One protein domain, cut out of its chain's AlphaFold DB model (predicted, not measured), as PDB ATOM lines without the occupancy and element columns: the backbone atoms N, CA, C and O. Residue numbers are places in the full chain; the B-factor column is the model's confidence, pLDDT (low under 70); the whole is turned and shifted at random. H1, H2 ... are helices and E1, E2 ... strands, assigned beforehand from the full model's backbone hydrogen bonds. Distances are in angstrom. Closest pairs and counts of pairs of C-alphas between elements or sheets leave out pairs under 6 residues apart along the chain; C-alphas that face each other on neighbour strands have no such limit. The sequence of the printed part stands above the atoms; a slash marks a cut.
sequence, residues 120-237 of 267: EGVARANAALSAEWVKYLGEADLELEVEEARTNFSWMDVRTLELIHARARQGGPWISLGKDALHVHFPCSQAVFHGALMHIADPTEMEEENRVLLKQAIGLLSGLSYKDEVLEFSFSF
ATOM      1  N   GLU A 120     -38.970 -18.114  47.029       87.81
ATOM      2  CA  GLU A 120     -39.687 -18.616  48.209       87.81
ATOM      3  C   GLU A 120     -40.581 -19.807  47.844       87.81
ATOM      4  O   GLU A 120     -40.579 -20.816  48.553       87.81
ATOM      5  N   GLY A 121     -41.280 -19.744  46.708       85.38
ATOM      6  CA  GLY A 121     -42.084 -20.859  46.204       85.38
ATOM      7  C   GLY A 121     -41.259 -22.128  45.995       85.38
ATOM      8  O   GLY A 121     -41.647 -23.208  46.445       85.38
ATOM      9  N   VAL A 122     -40.070 -22.001  45.398       86.38
ATOM     10  CA  VAL A 122     -39.119 -23.113  45.241       86.38
ATOM     11  C   VAL A 122     -38.620 -23.614  46.598       86.38
ATOM     12  O   VAL A 122     -38.527 -24.825  46.805       86.38
ATOM     13  N   ALA A 123     -38.335 -22.726  47.554       86.62
ATOM     14  CA  ALA A 123     -37.934 -23.123  48.903       86.62
ATOM     15  C   ALA A 123     -39.038 -23.920  49.624       86.62
ATOM     16  O   ALA A 123     -38.755 -24.962  50.224       86.62
ATOM     17  N   ARG A 124     -40.298 -23.488  49.510       86.06
ATOM     18  CA  ARG A 124     -41.470 -24.195  50.054       86.06
ATOM     19  C   ARG A 124     -41.682 -25.549  49.387       86.06
ATOM     20  O   ARG A 124     -41.858 -26.543  50.087       86.06
ATOM     21  N   ALA A 125     -41.586 -25.611  48.059       83.38
ATOM     22  CA  ALA A 125     -41.670 -26.866  47.315       83.38
ATOM     23  C   ALA A 125     -40.574 -27.850  47.752       83.38
ATOM     24  O   ALA A 125     -40.851 -29.020  48.006       83.38
ATOM     25  N   ASN A 126     -39.339 -27.370  47.924       85.00
ATOM     26  CA  ASN A 126     -38.241 -28.184  48.441       85.00
ATOM     27  C   ASN A 126     -38.504 -28.699  49.859       85.00
ATOM     28  O   ASN A 126     -38.223 -29.863  50.141       85.00
ATOM     29  N   ALA A 127     -39.044 -27.858  50.744       83.75
ATOM     30  CA  ALA A 127     -39.391 -28.258  52.104       83.75
ATOM     31  C   ALA A 127     -40.492 -29.329  52.117       83.75
ATOM     32  O   ALA A 127     -40.357 -30.328  52.823       83.75
ATOM     33  N   ALA A 128     -41.533 -29.164  51.294       82.75
ATOM     34  CA  ALA A 128     -42.609 -30.140  51.149       82.75
ATOM     35  C   ALA A 128     -42.093 -31.480  50.599       82.75
ATOM     36  O   ALA A 128     -42.379 -32.527  51.172       82.75
ATOM     37  N   LEU A 129     -41.262 -31.454  49.550       81.62
ATOM     38  CA  LEU A 129     -40.638 -32.657  48.989       81.62
ATOM     39  C   LEU A 129     -39.771 -33.383  50.020       81.62
ATOM     40  O   LEU A 129     -39.870 -34.599  50.163       81.62
ATOM     41  N   SER A 130     -38.944 -32.649  50.768       85.31
ATOM     42  CA  SER A 130     -38.146 -33.227  51.851       85.31
ATOM     43  C   SER A 130     -39.023 -33.842  52.941       85.31
ATOM     44  O   SER A 130     -38.726 -34.940  53.400       85.31
ATOM     45  N   ALA A 131     -40.104 -33.171  53.347       83.62
ATOM     46  CA  ALA A 131     -41.015 -33.681  54.367       83.62
ATOM     47  C   ALA A 131     -41.709 -34.978  53.923       83.62
ATOM     48  O   ALA A 131     -41.746 -35.935  54.695       83.62
ATOM     49  N   GLU A 132     -42.186 -35.039  52.677       83.06
ATOM     50  CA  GLU A 132     -42.788 -36.248  52.108       83.06
ATOM     51  C   GLU A 132     -41.782 -37.400  52.036       83.06
ATOM     52  O   GLU A 132     -42.090 -38.507  52.470       83.06
ATOM     53  N   TRP A 133     -40.550 -37.147  51.586       84.62
ATOM     54  CA  TRP A 133     -39.510 -38.180  51.563       84.62
ATOM     55  C   TRP A 133     -39.105 -38.657  52.958       84.62
ATOM     56  O   TRP A 133     -38.890 -39.851  53.144       84.62
ATOM     57  N   VAL A 134     -39.013 -37.760  53.946       85.81
ATOM     58  CA  VAL A 134     -38.739 -38.144  55.341       85.81
ATOM     59  C   VAL A 134     -39.887 -38.963  55.919       85.81
ATOM     60  O   VAL A 134     -39.630 -39.923  56.632       85.81
ATOM     61  N   LYS A 135     -41.138 -38.604  55.625       82.19
ATOM     62  CA  LYS A 135     -42.306 -39.365  56.070       82.19
ATOM     63  C   LYS A 135     -42.320 -40.759  55.444       82.19
ATOM     64  O   LYS A 135     -42.432 -41.740  56.165       82.19
ATOM     65  N   TYR A 136     -42.149 -40.831  54.125       77.50
ATOM     66  CA  TYR A 136     -42.175 -42.079  53.367       77.50
ATOM     67  C   TYR A 136     -41.026 -43.016  53.782       77.50
ATOM     68  O   TYR A 136     -41.268 -44.155  54.152       77.50
ATOM     69  N   LEU A 137     -39.783 -42.520  53.813       78.19
ATOM     70  CA  LEU A 137     -38.591 -43.339  54.092       78.19
ATOM     71  C   LEU A 137     -38.255 -43.463  55.587       78.19
ATOM     72  O   LEU A 137     -37.443 -44.300  55.969       78.19
ATOM     73  N   GLY A 138     -38.820 -42.610  56.445       65.44
ATOM     74  CA  GLY A 138     -38.598 -42.634  57.894       65.44
ATOM     75  C   GLY A 138     -39.465 -43.652  58.635       65.44
ATOM     76  O   GLY A 138     -39.117 -44.038  59.751       65.44
ATOM     77  N   GLU A 139     -40.566 -44.089  58.022       58.31
ATOM     78  CA  GLU A 139     -41.419 -45.187  58.502       58.31
ATOM     79  C   GLU A 139     -40.970 -46.557  57.950       58.31
ATOM     80  O   GLU A 139     -41.422 -47.597  58.430       58.31
ATOM     81  N   ALA A 140     -40.040 -46.558  56.993       56.22
ATOM     82  CA  ALA A 140     -39.562 -47.721  56.265       56.22
ATOM     83  C   ALA A 140     -38.348 -48.398  56.920       56.22
ATOM     84  O   ALA A 140     -37.355 -47.748  57.257       56.22
ATOM     85  N   ASP A 141     -38.369 -49.729  57.002       60.44
ATOM     86  CA  ASP A 141     -37.128 -50.502  57.007       60.44
ATOM     87  C   ASP A 141     -36.643 -50.573  55.551       60.44
ATOM     88  O   ASP A 141     -37.280 -51.202  54.706       60.44
ATOM     89  N   LEU A 142     -35.562 -49.851  55.243       63.75
ATOM     90  CA  LEU A 142     -35.073 -49.650  53.873       63.75
ATOM     91  C   LEU A 142     -34.760 -50.976  53.155       63.75
ATOM     92  O   LEU A 142     -34.830 -51.021  51.928       63.75
ATOM     93  N   GLU A 143     -34.441 -52.052  53.884       58.16
ATOM     94  CA  GLU A 143     -34.228 -53.384  53.297       58.16
ATOM     95  C   GLU A 143     -35.554 -54.082  52.931       58.16
ATOM     96  O   GLU A 143     -35.645 -54.710  51.875       58.16
ATOM     97  N   LEU A 144     -36.597 -53.915  53.752       55.09
ATOM     98  CA  LEU A 144     -37.956 -54.439  53.528       55.09
ATOM     99  C   LEU A 144     -38.703 -53.660  52.438       55.09
ATOM    100  O   LEU A 144     -39.417 -54.254  51.627       55.09
ATOM    101  N   GLU A 145     -38.488 -52.347  52.351       55.16
ATOM    102  CA  GLU A 145     -39.042 -51.544  51.264       55.16
ATOM    103  C   GLU A 145     -38.461 -51.926  49.907       55.16
ATOM    104  O   GLU A 145     -39.186 -51.855  48.933       55.16
ATOM    105  N   VAL A 146     -37.227 -52.412  49.774       53.44
ATOM    106  CA  VAL A 146     -36.767 -52.911  48.460       53.44
ATOM    107  C   VAL A 146     -37.499 -54.192  48.038       53.44
ATOM    108  O   VAL A 146     -37.621 -54.463  46.839       53.44
ATOM    109  N   GLU A 147     -38.051 -54.953  48.985       50.84
ATOM    110  CA  GLU A 147     -38.880 -56.127  48.706       50.84
ATOM    111  C   GLU A 147     -40.341 -55.754  48.370       50.84
ATOM    112  O   GLU A 147     -40.892 -56.298  47.407       50.84
ATOM    113  N   GLU A 148     -40.942 -54.781  49.071       46.62
ATOM    114  CA  GLU A 148     -42.327 -54.305  48.842       46.62
ATOM    115  C   GLU A 148     -42.451 -53.204  47.760       46.62
ATOM    116  O   GLU A 148     -43.380 -53.216  46.941       46.62
ATOM    117  N   ALA A 149     -41.475 -52.296  47.655       45.72
ATOM    118  CA  ALA A 149     -41.371 -51.255  46.623       45.72
ATOM    119  C   ALA A 149     -41.059 -51.813  45.229       45.72
ATOM    120  O   ALA A 149     -41.061 -51.053  44.256       45.72
ATOM    121  N   ARG A 150     -40.932 -53.143  45.091       46.16
ATOM    122  CA  ARG A 150     -41.032 -53.857  43.806       46.16
ATOM    123  C   ARG A 150     -42.283 -53.497  42.996       46.16
ATOM    124  O   ARG A 150     -42.315 -53.793  41.806       46.16
ATOM    125  N   THR A 151     -43.281 -52.850  43.597       49.22
ATOM    126  CA  THR A 151     -44.481 -52.377  42.895       49.22
ATOM    127  C   THR A 151     -44.442 -50.898  42.475       49.22
ATOM    128  O   THR A 151     -44.865 -50.610  41.359       49.22
ATOM    129  N   ASN A 152     -43.888 -49.970  43.276       47.56
ATOM    130  CA  ASN A 152     -43.970 -48.515  43.001       47.56
ATOM    131  C   ASN A 152     -42.627 -47.810  42.708       47.56
ATOM    132  O   ASN A 152     -42.615 -46.801  42.000       47.56
ATOM    133  N   PHE A 153     -41.492 -48.328  43.195       56.59
ATOM    134  CA  PHE A 153     -40.154 -47.733  43.001       56.59
ATOM    135  C   PHE A 153     -39.102 -48.773  42.604       56.59
ATOM    136  O   PHE A 153     -37.917 -48.594  42.863       56.59
ATOM    137  N   SER A 154     -39.522 -49.845  41.928       60.97
ATOM    138  CA  SER A 154     -38.689 -50.996  41.546       60.97
ATOM    139  C   SER A 154     -37.445 -50.663  40.712       60.97
ATOM    140  O   SER A 154     -36.559 -51.501  40.567       60.97
ATOM    141  N   TRP A 155     -37.373 -49.449  40.168       67.75
ATOM    142  CA  TRP A 155     -36.236 -48.935  39.411       67.75
ATOM    143  C   TRP A 155     -35.149 -48.281  40.285       67.75
ATOM    144  O   TRP A 155     -34.061 -48.004  39.778       67.75
ATOM    145  N   MET A 156     -35.417 -48.012  41.569       77.00
ATOM    146  CA  MET A 156     -34.452 -47.449  42.520       77.00
ATOM    147  C   MET A 156     -33.792 -48.560  43.349       77.00
ATOM    148  O   MET A 156     -34.467 -49.458  43.844       77.00
ATOM    149  N   ASP A 157     -32.472 -48.484  43.536       82.56
ATOM    150  CA  ASP A 157     -31.743 -49.367  44.454       82.56
ATOM    151  C   ASP A 157     -31.705 -48.810  45.891       82.56
ATOM    152  O   ASP A 157     -31.966 -47.627  46.122       82.56
ATOM    153  N   VAL A 158     -31.334 -49.660  46.863       83.75
ATOM    154  CA  VAL A 158     -31.182 -49.277  48.286       83.75
ATOM    155  C   VAL A 158     -30.330 -48.014  48.419       83.75
ATOM    156  O   VAL A 158     -30.700 -47.077  49.120       83.75
ATOM    157  N   ARG A 159     -29.210 -47.949  47.684       87.94
ATOM    158  CA  ARG A 159     -28.287 -46.811  47.721       87.94
ATOM    159  C   ARG A 159     -28.964 -45.503  47.304       87.94
ATOM    160  O   ARG A 159     -28.722 -44.464  47.908       87.94
ATOM    161  N   THR A 160     -29.809 -45.533  46.281       87.38
ATOM    162  CA  THR A 160     -30.578 -44.367  45.830       87.38
ATOM    163  C   THR A 160     -31.577 -43.923  46.894       87.38
ATOM    164  O   THR A 160     -31.659 -42.728  47.175       87.38
ATOM    165  N   LEU A 161     -32.272 -44.859  47.545       86.19
ATOM    166  CA  LEU A 161     -33.189 -44.540  48.645       86.19
ATOM    167  C   LEU A 161     -32.451 -43.919  49.842       86.19
ATOM    168  O   LEU A 161     -32.906 -42.914  50.389       86.19
ATOM    169  N   GLU A 162     -31.270 -44.435  50.197       88.00
ATOM    170  CA  GLU A 162     -30.406 -43.838  51.223       88.00
ATOM    171  C   GLU A 162     -30.010 -42.396  50.878       88.00
ATOM    172  O   GLU A 162     -30.073 -41.513  51.734       88.00
ATOM    173  N   LEU A 163     -29.613 -42.142  49.625       91.00
ATOM    174  CA  LEU A 163     -29.222 -40.813  49.149       91.00
ATOM    175  C   LEU A 163     -30.395 -39.824  49.179       91.00
ATOM    176  O   LEU A 163     -30.229 -38.677  49.607       91.00
ATOM    177  N   ILE A 164     -31.585 -40.270  48.768       89.00
ATOM    178  CA  ILE A 164     -32.828 -39.490  48.834       89.00
ATOM    179  C   ILE A 164     -33.155 -39.156  50.293       89.00
ATOM    180  O   ILE A 164     -33.343 -37.983  50.619       89.00
ATOM    181  N   HIS A 165     -33.155 -40.149  51.187       88.00
ATOM    182  CA  HIS A 165     -33.431 -39.942  52.608       88.00
ATOM    183  C   HIS A 165     -32.407 -38.997  53.254       88.00
ATOM    184  O   HIS A 165     -32.780 -38.077  53.988       88.00
ATOM    185  N   ALA A 166     -31.119 -39.164  52.943       90.38
ATOM    186  CA  ALA A 166     -30.059 -38.290  53.430       90.38
ATOM    187  C   ALA A 166     -30.270 -36.838  52.973       90.38
ATOM    188  O   ALA A 166     -30.217 -35.932  53.809       90.38
ATOM    189  N   ARG A 167     -30.580 -36.602  51.687       91.44
ATOM    190  CA  ARG A 167     -30.895 -35.253  51.184       91.44
ATOM    191  C   ARG A 167     -32.119 -34.666  51.876       91.44
ATOM    192  O   ARG A 167     -32.067 -33.509  52.291       91.44
ATOM    193  N   ALA A 168     -33.180 -35.459  52.023       90.38
ATOM    194  CA  ALA A 168     -34.427 -35.041  52.650       90.38
ATOM    195  C   ALA A 168     -34.206 -34.575  54.100       90.38
ATOM    196  O   ALA A 168     -34.713 -33.530  54.501       90.38
ATOM    197  N   ARG A 169     -33.373 -35.294  54.869       89.25
ATOM    198  CA  ARG A 169     -33.026 -34.923  56.253       89.25
ATOM    199  C   ARG A 169     -32.072 -33.737  56.354       89.25
ATOM    200  O   ARG A 169     -32.164 -32.972  57.309       89.25
ATOM    201  N   GLN A 170     -31.129 -33.611  55.422       87.75
ATOM    202  CA  GLN A 170     -30.144 -32.523  55.420       87.75
ATOM    203  C   GLN A 170     -30.721 -31.203  54.886       87.75
ATOM    204  O   GLN A 170     -30.161 -30.147  55.170       87.75
ATOM    205  N   GLY A 171     -31.828 -31.250  54.136       78.19
ATOM    206  CA  GLY A 171     -32.483 -30.068  53.570       78.19
ATOM    207  C   GLY A 171     -31.850 -29.562  52.267       78.19
ATOM    208  O   GLY A 171     -31.885 -28.365  51.998       78.19
ATOM    209  N   GLY A 172     -31.251 -30.446  51.461       80.56
ATOM    210  CA  GLY A 172     -30.708 -30.074  50.146       80.56
ATOM    211  C   GLY A 172     -31.810 -29.761  49.112       80.56
ATOM    212  O   GLY A 172     -32.893 -30.340  49.191       80.56
ATOM    213  N   PRO A 173     -31.560 -28.892  48.111       87.50
ATOM    214  CA  PRO A 173     -32.599 -28.445  47.176       87.50
ATOM    215  C   PRO A 173     -32.963 -29.528  46.153       87.50
ATOM    216  O   PRO A 173     -32.118 -29.936  45.374       87.50
ATOM    217  N   TRP A 174     -34.197 -30.002  46.083       87.75
ATOM    218  CA  TRP A 174     -34.656 -30.875  44.984       87.75
ATOM    219  C   TRP A 174     -34.806 -30.112  43.672       87.75
ATOM    220  O   TRP A 174     -34.629 -30.662  42.590       87.75
ATOM    221  N   ILE A 175     -35.125 -28.829  43.781       90.19
ATOM    222  CA  ILE A 175     -35.326 -27.896  42.686       90.19
ATOM    223  C   ILE A 175     -34.535 -26.633  43.027       90.19
ATOM    224  O   ILE A 175     -34.564 -26.170  44.168       90.19
ATOM    225  N   SER A 176     -33.826 -26.059  42.063       91.00
ATOM    226  CA  SER A 176     -33.210 -24.742  42.228       91.00
ATOM    227  C   SER A 176     -33.445 -23.878  41.006       91.00
ATOM    228  O   SER A 176     -33.364 -24.352  39.872       91.00
ATOM    229  N   LEU A 177     -33.687 -22.595  41.242       88.12
ATOM    230  CA  LEU A 177     -33.934 -21.628  40.190       88.12
ATOM    231  C   LEU A 177     -32.678 -20.782  39.966       88.12
ATOM    232  O   LEU A 177     -32.297 -19.969  40.808       88.12
ATOM    233  N   GLY A 178     -32.013 -21.020  38.839       85.12
ATOM    234  CA  GLY A 178     -30.920 -20.191  38.354       85.12
ATOM    235  C   GLY A 178     -31.439 -18.978  37.582       85.12
ATOM    236  O   GLY A 178     -32.627 -18.860  37.280       85.12
ATOM    237  N   LYS A 179     -30.519 -18.081  37.205       79.44
ATOM    238  CA  LYS A 179     -30.840 -16.901  36.383       79.44
ATOM    239  C   LYS A 179     -31.535 -17.290  35.072       79.44
ATOM    240  O   LYS A 179     -32.506 -16.670  34.670       79.44
ATOM    241  N   ASP A 180     -31.034 -18.352  34.452       83.44
ATOM    242  CA  ASP A 180     -31.317 -18.708  33.064       83.44
ATOM    243  C   ASP A 180     -31.835 -20.147  32.910       83.44
ATOM    244  O   ASP A 180     -32.005 -20.630  31.786       83.44
ATOM    245  N   ALA A 181     -32.061 -20.854  34.022       85.19
ATOM    246  CA  ALA A 181     -32.540 -22.228  34.016       85.19
ATOM    247  C   ALA A 181     -33.220 -22.639  35.330       85.19
ATOM    248  O   ALA A 181     -32.881 -22.154  36.410       85.19
ATOM    249  N   LEU A 182     -34.143 -23.593  35.226       85.44
ATOM    250  CA  LEU A 182     -34.626 -24.405  36.337       85.44
ATOM    251  C   LEU A 182     -33.778 -25.678  36.405       85.44
ATOM    252  O   LEU A 182     -33.610 -26.358  35.392       85.44
ATOM    253  N   HIS A 183     -33.283 -26.023  37.587       87.06
ATOM    254  CA  HIS A 183     -32.519 -27.246  37.808       87.06
ATOM    255  C   HIS A 183     -33.298 -28.189  38.717       87.06
ATOM    256  O   HIS A 183     -33.828 -27.768  39.747       87.06
ATOM    257  N   VAL A 184     -33.334 -29.466  38.353       87.69
ATOM    258  CA  VAL A 184     -33.901 -30.542  39.170       87.69
ATOM    259  C   VAL A 184     -32.770 -31.461  39.593       87.69
ATOM    260  O   VAL A 184     -32.039 -31.980  38.752       87.69
ATOM    261  N   HIS A 185     -32.654 -31.667  40.899       88.75
ATOM    262  CA  HIS A 185     -31.593 -32.419  41.552       88.75
ATOM    263  C   HIS A 185     -32.154 -33.726  42.086       88.75
ATOM    264  O   HIS A 185     -32.945 -33.740  43.033       88.75
ATOM    265  N   PHE A 186     -31.717 -34.832  41.502       87.62
ATOM    266  CA  PHE A 186     -32.121 -36.164  41.909       87.62
ATOM    267  C   PHE A 186     -30.907 -36.950  42.421       87.62
ATOM    268  O   PHE A 186     -30.063 -37.354  41.621       87.62
ATOM    269  N   PRO A 187     -30.781 -37.167  43.741       90.56
ATOM    270  CA  PRO A 187     -29.761 -38.053  44.285       90.56
ATOM    271  C   PRO A 187     -30.005 -39.474  43.805       90.56
ATOM    272  O   PRO A 187     -31.103 -40.004  43.979       90.56
ATOM    273  N   CYS A 188     -28.993 -40.093  43.213       86.25
ATOM    274  CA  CYS A 188     -29.081 -41.482  42.799       86.25
ATOM    275  C   CYS A 188     -27.719 -42.155  42.721       86.25
ATOM    276  O   CYS A 188     -26.677 -41.527  42.499       86.25
ATOM    277  N   SER A 189     -27.746 -43.475  42.885       89.06
ATOM    278  CA  SER A 189     -26.566 -44.300  42.689       89.06
ATOM    279  C   SER A 189     -26.113 -44.258  41.228       89.06
ATOM    280  O   SER A 189     -26.890 -44.012  40.297       89.06
ATOM    281  N   GLN A 190     -24.836 -44.566  41.006       87.56
ATOM    282  CA  GLN A 190     -24.293 -44.651  39.653       87.56
ATOM    283  C   GLN A 190     -25.001 -45.736  38.825       87.56
ATOM    284  O   GLN A 190     -25.130 -45.578  37.610       87.56
ATOM    285  N   ALA A 191     -25.472 -46.812  39.462       82.00
ATOM    286  CA  ALA A 191     -26.199 -47.890  38.799       82.00
ATOM    287  C   ALA A 191     -27.568 -47.414  38.291       82.00
ATOM    288  O   ALA A 191     -27.890 -47.643  37.125       82.00
ATOM    289  N   VAL A 192     -28.325 -46.684  39.115       79.81
ATOM    290  CA  VAL A 192     -29.613 -46.096  38.715       79.81
ATOM    291  C   VAL A 192     -29.425 -45.045  37.623       79.81
ATOM    292  O   VAL A 192     -30.186 -45.033  36.659       79.81
ATOM    293  N   PHE A 193     -28.382 -44.211  37.703       80.81
ATOM    294  CA  PHE A 193     -28.050 -43.278  36.621       80.81
ATOM    295  C   PHE A 193     -27.759 -44.001  35.296       80.81
ATOM    296  O   PHE A 193     -28.321 -43.635  34.263       80.81
ATOM    297  N   HIS A 194     -26.929 -45.051  35.312       75.12
ATOM    298  CA  HIS A 194     -26.655 -45.843  34.108       75.12
ATOM    299  C   HIS A 194     -27.922 -46.518  33.579       75.12
ATOM    300  O   HIS A 194     -28.171 -46.469  32.378       75.12
ATOM    301  N   GLY A 195     -28.745 -47.099  34.456       71.94
ATOM    302  CA  GLY A 195     -30.034 -47.679  34.079       71.94
ATOM    303  C   GLY A 195     -30.952 -46.654  33.410       71.94
ATOM    304  O   GLY A 195     -31.469 -46.910  32.325       71.94
ATOM    305  N   ALA A 196     -31.081 -45.460  33.995       69.56
ATOM    306  CA  ALA A 196     -31.863 -44.365  33.430       69.56
ATOM    307  C   ALA A 196     -31.341 -43.931  32.051       69.56
ATOM    308  O   ALA A 196     -32.136 -43.769  31.128       69.56
ATOM    309  N   LEU A 197     -30.020 -43.802  31.875       67.62
ATOM    310  CA  LEU A 197     -29.417 -43.484  30.577       67.62
ATOM    311  C   LEU A 197     -29.679 -44.562  29.524       67.62
ATOM    312  O   LEU A 197     -29.970 -44.227  28.378       67.62
ATOM    313  N   MET A 198     -29.589 -45.840  29.894       65.50
ATOM    314  CA  MET A 198     -29.847 -46.946  28.971       65.50
ATOM    315  C   MET A 198     -31.318 -46.993  28.554       65.50
ATOM    316  O   MET A 198     -31.602 -47.124  27.367       65.50
ATOM    317  N   HIS A 199     -32.243 -46.792  29.498       65.31
ATOM    318  CA  HIS A 199     -33.671 -46.667  29.192       65.31
ATOM    319  C   HIS A 199     -33.985 -45.445  28.325       65.31
ATOM    320  O   HIS A 199     -34.879 -45.501  27.491       65.31
ATOM    321  N   ILE A 200     -33.250 -44.348  28.496       63.16
ATOM    322  CA  ILE A 200     -33.379 -43.150  27.663       63.16
ATOM    323  C   ILE A 200     -32.845 -43.391  26.241       63.16
ATOM    324  O   ILE A 200     -33.463 -42.956  25.269       63.16
ATOM    325  N   ALA A 201     -31.699 -44.061  26.112       59.88
ATOM    326  CA  ALA A 201     -31.039 -44.289  24.831       59.88
ATOM    327  C   ALA A 201     -31.769 -45.324  23.961       59.88
ATOM    328  O   ALA A 201     -31.817 -45.157  22.741       59.88
ATOM    329  N   ASP A 202     -32.338 -46.364  24.575       63.22
ATOM    330  CA  ASP A 202     -33.058 -47.431  23.877       63.22
ATOM    331  C   ASP A 202     -34.245 -47.965  24.711       63.22
ATOM    332  O   ASP A 202     -34.152 -49.009  25.364       63.22
ATOM    333  N   PRO A 203     -35.377 -47.238  24.733       61.78
ATOM    334  CA  PRO A 203     -36.593 -47.650  25.433       61.78
ATOM    335  C   PRO A 203     -37.323 -48.752  24.644       61.78
ATOM    336  O   PRO A 203     -38.337 -48.519  23.975       61.78
ATOM    337  N   THR A 204     -36.795 -49.972  24.698       59.56
ATOM    338  CA  THR A 204     -37.288 -51.138  23.943       59.56
ATOM    339  C   THR A 204     -38.730 -51.527  24.286       59.56
ATOM    340  O   THR A 204     -39.459 -51.984  23.407       59.56
ATOM    341  N   GLU A 205     -39.170 -51.279  25.521       65.94
ATOM    342  CA  GLU A 205     -40.516 -51.604  26.026       65.94
ATOM    343  C   GLU A 205     -41.549 -50.475  25.841       65.94
ATOM    344  O   GLU A 205     -42.715 -50.632  26.193       65.94
ATOM    345  N   MET A 206     -41.141 -49.328  25.296       62.38
ATOM    346  CA  MET A 206     -42.002 -48.154  25.145       62.38
ATOM    347  C   MET A 206     -42.669 -48.126  23.765       62.38
ATOM    348  O   MET A 206     -42.011 -48.353  22.754       62.38
ATOM    349  N   GLU A 207     -43.963 -47.811  23.694       69.12
ATOM    350  CA  GLU A 207     -44.654 -47.598  22.414       69.12
ATOM    351  C   GLU A 207     -44.039 -46.433  21.623       69.12
ATOM    352  O   GLU A 207     -43.476 -45.503  22.198       69.12
ATOM    353  N   GLU A 208     -44.141 -46.466  20.290       66.75
ATOM    354  CA  GLU A 208     -43.440 -45.503  19.427       66.75
ATOM    355  C   GLU A 208     -43.830 -44.045  19.709       66.75
ATOM    356  O   GLU A 208     -42.966 -43.170  19.736       66.75
ATOM    357  N   GLU A 209     -45.102 -43.786  20.004       59.41
ATOM    358  CA  GLU A 209     -45.604 -42.452  20.354       59.41
ATOM    359  C   GLU A 209     -44.957 -41.929  21.649       59.41
ATOM    360  O   GLU A 209     -44.456 -40.802  21.700       59.41
ATOM    361  N   ASN A 210     -44.842 -42.791  22.660       57.56
ATOM    362  CA  ASN A 210     -44.162 -42.485  23.918       57.56
ATOM    363  C   ASN A 210     -42.648 -42.297  23.724       57.56
ATOM    364  O   ASN A 210     -42.044 -41.434  24.365       57.56
ATOM    365  N   ARG A 211     -42.021 -43.033  22.793       61.84
ATOM    366  CA  ARG A 211     -40.605 -42.839  22.433       61.84
ATOM    367  C   ARG A 211     -40.354 -41.488  21.773       61.84
ATOM    368  O   ARG A 211     -39.328 -40.860  22.046       61.84
ATOM    369  N   VAL A 212     -41.259 -41.037  20.904       64.38
ATOM    370  CA  VAL A 212     -41.187 -39.707  20.278       64.38
ATOM    371  C   VAL A 212     -41.303 -38.614  21.339       64.38
ATOM    372  O   VAL A 212     -40.469 -37.707  21.361       64.38
ATOM    373  N   LEU A 213     -42.263 -38.744  22.257       60.25
ATOM    374  CA  LEU A 213     -42.434 -37.833  23.390       60.25
ATOM    375  C   LEU A 213     -41.197 -37.780  24.291       60.25
ATOM    376  O   LEU A 213     -40.711 -36.697  24.613       60.25
ATOM    377  N   LEU A 214     -40.633 -38.938  24.643       62.56
ATOM    378  CA  LEU A 214     -39.410 -39.018  25.440       62.56
ATOM    379  C   LEU A 214     -38.241 -38.305  24.744       62.56
ATOM    380  O   LEU A 214     -37.544 -37.512  25.373       62.56
ATOM    381  N   LYS A 215     -38.049 -38.524  23.437       64.81
ATOM    382  CA  LYS A 215     -37.009 -37.839  22.646       64.81
ATOM    383  C   LYS A 215     -37.217 -36.325  22.600       64.81
ATOM    384  O   LYS A 215     -36.243 -35.582  22.698       64.81
ATOM    385  N   GLN A 216     -38.462 -35.865  22.474       62.31
ATOM    386  CA  GLN A 216     -38.792 -34.440  22.537       62.31
ATOM    387  C   GLN A 216     -38.492 -33.864  23.926       62.31
ATOM    388  O   GLN A 216     -37.817 -32.841  24.012       62.31
ATOM    389  N   ALA A 217     -38.898 -34.546  25.001       63.28
ATOM    390  CA  ALA A 217     -38.614 -34.143  26.378       63.28
ATOM    391  C   ALA A 217     -37.104 -34.059  26.659       63.28
ATOM    392  O   ALA A 217     -36.638 -33.091  27.255       63.28
ATOM    393  N   ILE A 218     -36.321 -35.022  26.163       65.06
ATOM    394  CA  ILE A 218     -34.853 -34.992  26.240       65.06
ATOM    395  C   ILE A 218     -34.283 -33.819  25.439       65.06
ATOM    396  O   ILE A 218     -33.368 -33.152  25.910       65.06
ATOM    397  N   GLY A 219     -34.829 -33.530  24.255       64.06
ATOM    398  CA  GLY A 219     -34.420 -32.383  23.440       64.06
ATOM    399  C   GLY A 219     -34.658 -31.021  24.108       64.06
ATOM    400  O   GLY A 219     -34.031 -30.038  23.717       64.06
ATOM    401  N   LEU A 220     -35.528 -30.961  25.122       62.97
ATOM    402  CA  LEU A 220     -35.775 -29.766  25.937       62.97
ATOM    403  C   LEU A 220     -34.805 -29.630  27.116       62.97
ATOM    404  O   LEU A 220     -34.727 -28.559  27.725       62.97
ATOM    405  N   LEU A 221     -34.044 -30.680  27.434       67.44
ATOM    406  CA  LEU A 221     -32.970 -30.591  28.411       67.44
ATOM    407  C   LEU A 221     -31.846 -29.736  27.827       67.44
ATOM    408  O   LEU A 221     -31.213 -30.076  26.831       67.44
ATOM    409  N   SER A 222     -31.567 -28.622  28.492       68.38
ATOM    410  CA  SER A 222     -30.400 -27.787  28.189       68.38
ATOM    411  C   SER A 222     -29.099 -28.372  28.742       68.38
ATOM    412  O   SER A 222     -28.012 -27.978  28.327       68.38
ATOM    413  N   GLY A 223     -29.211 -29.330  29.664       72.88
ATOM    414  CA  GLY A 223     -28.088 -30.059  30.221       72.88
ATOM    415  C   GLY A 223     -28.547 -31.238  31.068       72.88
ATOM    416  O   GLY A 223     -29.570 -31.172  31.751       72.88
ATOM    417  N   LEU A 224     -27.757 -32.305  31.018       78.00
ATOM    418  CA  LEU A 224     -27.812 -33.429  31.939       78.00
ATOM    419  C   LEU A 224     -26.415 -33.575  32.535       78.00
ATOM    420  O   LEU A 224     -25.438 -33.664  31.787       78.00
ATOM    421  N   SER A 225     -26.302 -33.594  33.858       84.81
ATOM    422  CA  SER A 225     -25.023 -33.855  34.517       84.81
ATOM    423  C   SER A 225     -25.194 -34.837  35.663       84.81
ATOM    424  O   SER A 225     -26.254 -34.909  36.275       84.81
ATOM    425  N   TYR A 226     -24.158 -35.623  35.931       85.69
ATOM    426  CA  TYR A 226     -24.114 -36.510  37.084       85.69
ATOM    427  C   TYR A 226     -22.801 -36.288  37.818       85.69
ATOM    428  O   TYR A 226     -21.724 -36.491  37.250       85.69
ATOM    429  N   LYS A 227     -22.887 -35.826  39.063       90.00
ATOM    430  CA  LYS A 227     -21.723 -35.528  39.897       90.00
ATOM    431  C   LYS A 227     -22.079 -35.736  41.362       90.00
ATOM    432  O   LYS A 227     -23.178 -35.393  41.775       90.00
ATOM    433  N   ASP A 228     -21.138 -36.281  42.131       90.88
ATOM    434  CA  ASP A 228     -21.270 -36.461  43.582       90.88
ATOM    435  C   ASP A 228     -22.580 -37.177  43.975       90.88
ATOM    436  O   ASP A 228     -23.277 -36.772  44.899       90.88
ATOM    437  N   GLU A 229     -22.931 -38.232  43.227       91.31
ATOM    438  CA  GLU A 229     -24.167 -39.018  43.395       91.31
ATOM    439  C   GLU A 229     -25.476 -38.226  43.203       91.31
ATOM    440  O   GLU A 229     -26.538 -38.621  43.687       91.31
ATOM    441  N   VAL A 230     -25.425 -37.121  42.458       89.31
ATOM    442  CA  VAL A 230     -26.592 -36.320  42.081       89.31
ATOM    443  C   VAL A 230     -26.694 -36.228  40.566       89.31
ATOM    444  O   VAL A 230     -25.768 -35.782  39.887       89.31
ATOM    445  N   LEU A 231     -27.849 -36.634  40.045       85.50
ATOM    446  CA  LEU A 231     -28.287 -36.395  38.679       85.50
ATOM    447  C   LEU A 231     -28.993 -35.041  38.610       85.50
ATOM    448  O   LEU A 231     -30.011 -34.831  39.267       85.50
ATOM    449  N   GLU A 232     -28.461 -34.133  37.803       86.44
ATOM    450  CA  GLU A 232     -29.036 -32.814  37.572       86.44
ATOM    451  C   GLU A 232     -29.620 -32.718  36.161       86.44
ATOM    452  O   GLU A 232     -28.925 -32.948  35.165       86.44
ATOM    453  N   PHE A 233     -30.889 -32.316  36.088       82.94
ATOM    454  CA  PHE A 233     -31.565 -31.924  34.856       82.94
ATOM    455  C   PHE A 233     -31.678 -30.404  34.814       82.94
ATOM    456  O   PHE A 233     -32.264 -29.806  35.716       82.94
ATOM    457  N   SER A 234     -31.143 -29.787  33.764       82.75
ATOM    458  CA  SER A 234     -31.213 -28.341  33.550       82.75
ATOM    459  C   SER A 234     -32.192 -28.005  32.430       82.75
ATOM    460  O   SER A 234     -32.037 -28.462  31.292       82.75
ATOM    461  N   PHE A 235     -33.141 -27.123  32.716       78.12
ATOM    462  CA  PHE A 235     -34.137 -26.624  31.774       78.12
ATOM    463  C   PHE A 235     -33.920 -25.131  31.555       78.12
ATOM    464  O   PHE A 235     -34.221 -24.329  32.437       78.12
ATOM    465  N   SER A 236     -33.375 -24.741  30.403       78.44
ATOM    466  CA  SER A 236     -33.038 -23.338  30.171       78.44
ATOM    467  C   SER A 236     -34.246 -22.494  29.776       78.44
ATOM    468  O   SER A 236     -35.077 -22.898  28.966       78.44
ATOM    469  N   PHE A 237     -34.263 -21.261  30.272       76.94
ATOM    470  CA  PHE A 237     -35.164 -20.194  29.849       76.94
ATOM    471  C   PHE A 237     -34.632 -19.408  28.629       76.94
ATOM    472  O   PHE A 237     -35.382 -18.659  28.002       76.94
TER     473      PHE A 237
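Overview. This is residues 120 to 237 of the 267 residues of an uncharacterized protein of Planctomycetes bacterium (UniProt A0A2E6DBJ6). A twisted sheet of four antiparallel strands, in the order E1, E2, E4, E3, has helices round its rim. H1 and H3 cross steeply beside E1 and the last residues of E2, H2 touches one end of H3, the first residues of H4 come near the sheet, and H5 is off it, close to H4; residues 147 to 152 stick out. The printed part has 118 residues, with five named helices and four named strands in the order H1, H2, H3, E1, E2, H4, H5, E3, E4, and its class is mixed. It is compact, with a radius of gyration of the C-alphas of 15.4 A and spans of 39 by 37 by 24 A.

Arrangement. Begin at H1, residues 120 to 138, and H3, residues 158 to 170: they touch, closest at the C-alphas of Ser 130 and Ala 168, 4.2 A apart, at a steep tilt of 50 degrees, opposite ways. H2, residues 142 to 148, touches residues 158 to 162 of H3 alone, closest at the C-alphas of Val 146 and Val 158, 6.7 A. Next look at E1, residues 175 to 177, and E2, residues 181 to 187, an antiparallel hairpin with N 176 and O 183 at 2.9 A. H4, residues 190 to 201, and H5, residues 208 to 219, are close but not clearly touching, with the C-alphas of Ile 200 and Leu 214 closest at 7.6 A. E3, residues 223 to 227, and E4, residues 230 to 236, form the other hairpin, antiparallel, with N 232 and O 225 at 2.8 A. E2 and E4 are antiparallel neighbours, with N 184 and O 233 at 2.9 A. E2, H4, H5 and E3 make a split strand-helix-strand unit, two strands running the same way with E4 between them, and its crossover is right-handed. H1, H3 and H4 only graze the sheet, with residues 122 to 129, 159 to 167 and 190 to 193. Every O i to N i+4 pair is within hydrogen-bond range in H1, H3, H4 and H5; H2 has 1 of 3, and 3 of 4 O i to N i+3 pairs.

Along the chain. Find C-alpha 120 at (-39.687, -18.616, 48.209); from there H1 runs 25.9 A to C-alpha 138. H3 covers 18.2 A, H4 16.3 A, H5 16.4 A and E2 19.1 A. E4 runs 18.8 A, to C-alpha 236 at (-33.038, -23.338, 30.171).

Size, cuts and confidence. The C-alphas farthest apart, of Glu 147 and Lys 179, are 41.9 A apart. The printed part has no cut and no long link. Its mean pLDDT is 75.5; residues 138 to 155 and 196 to 222 are under 70.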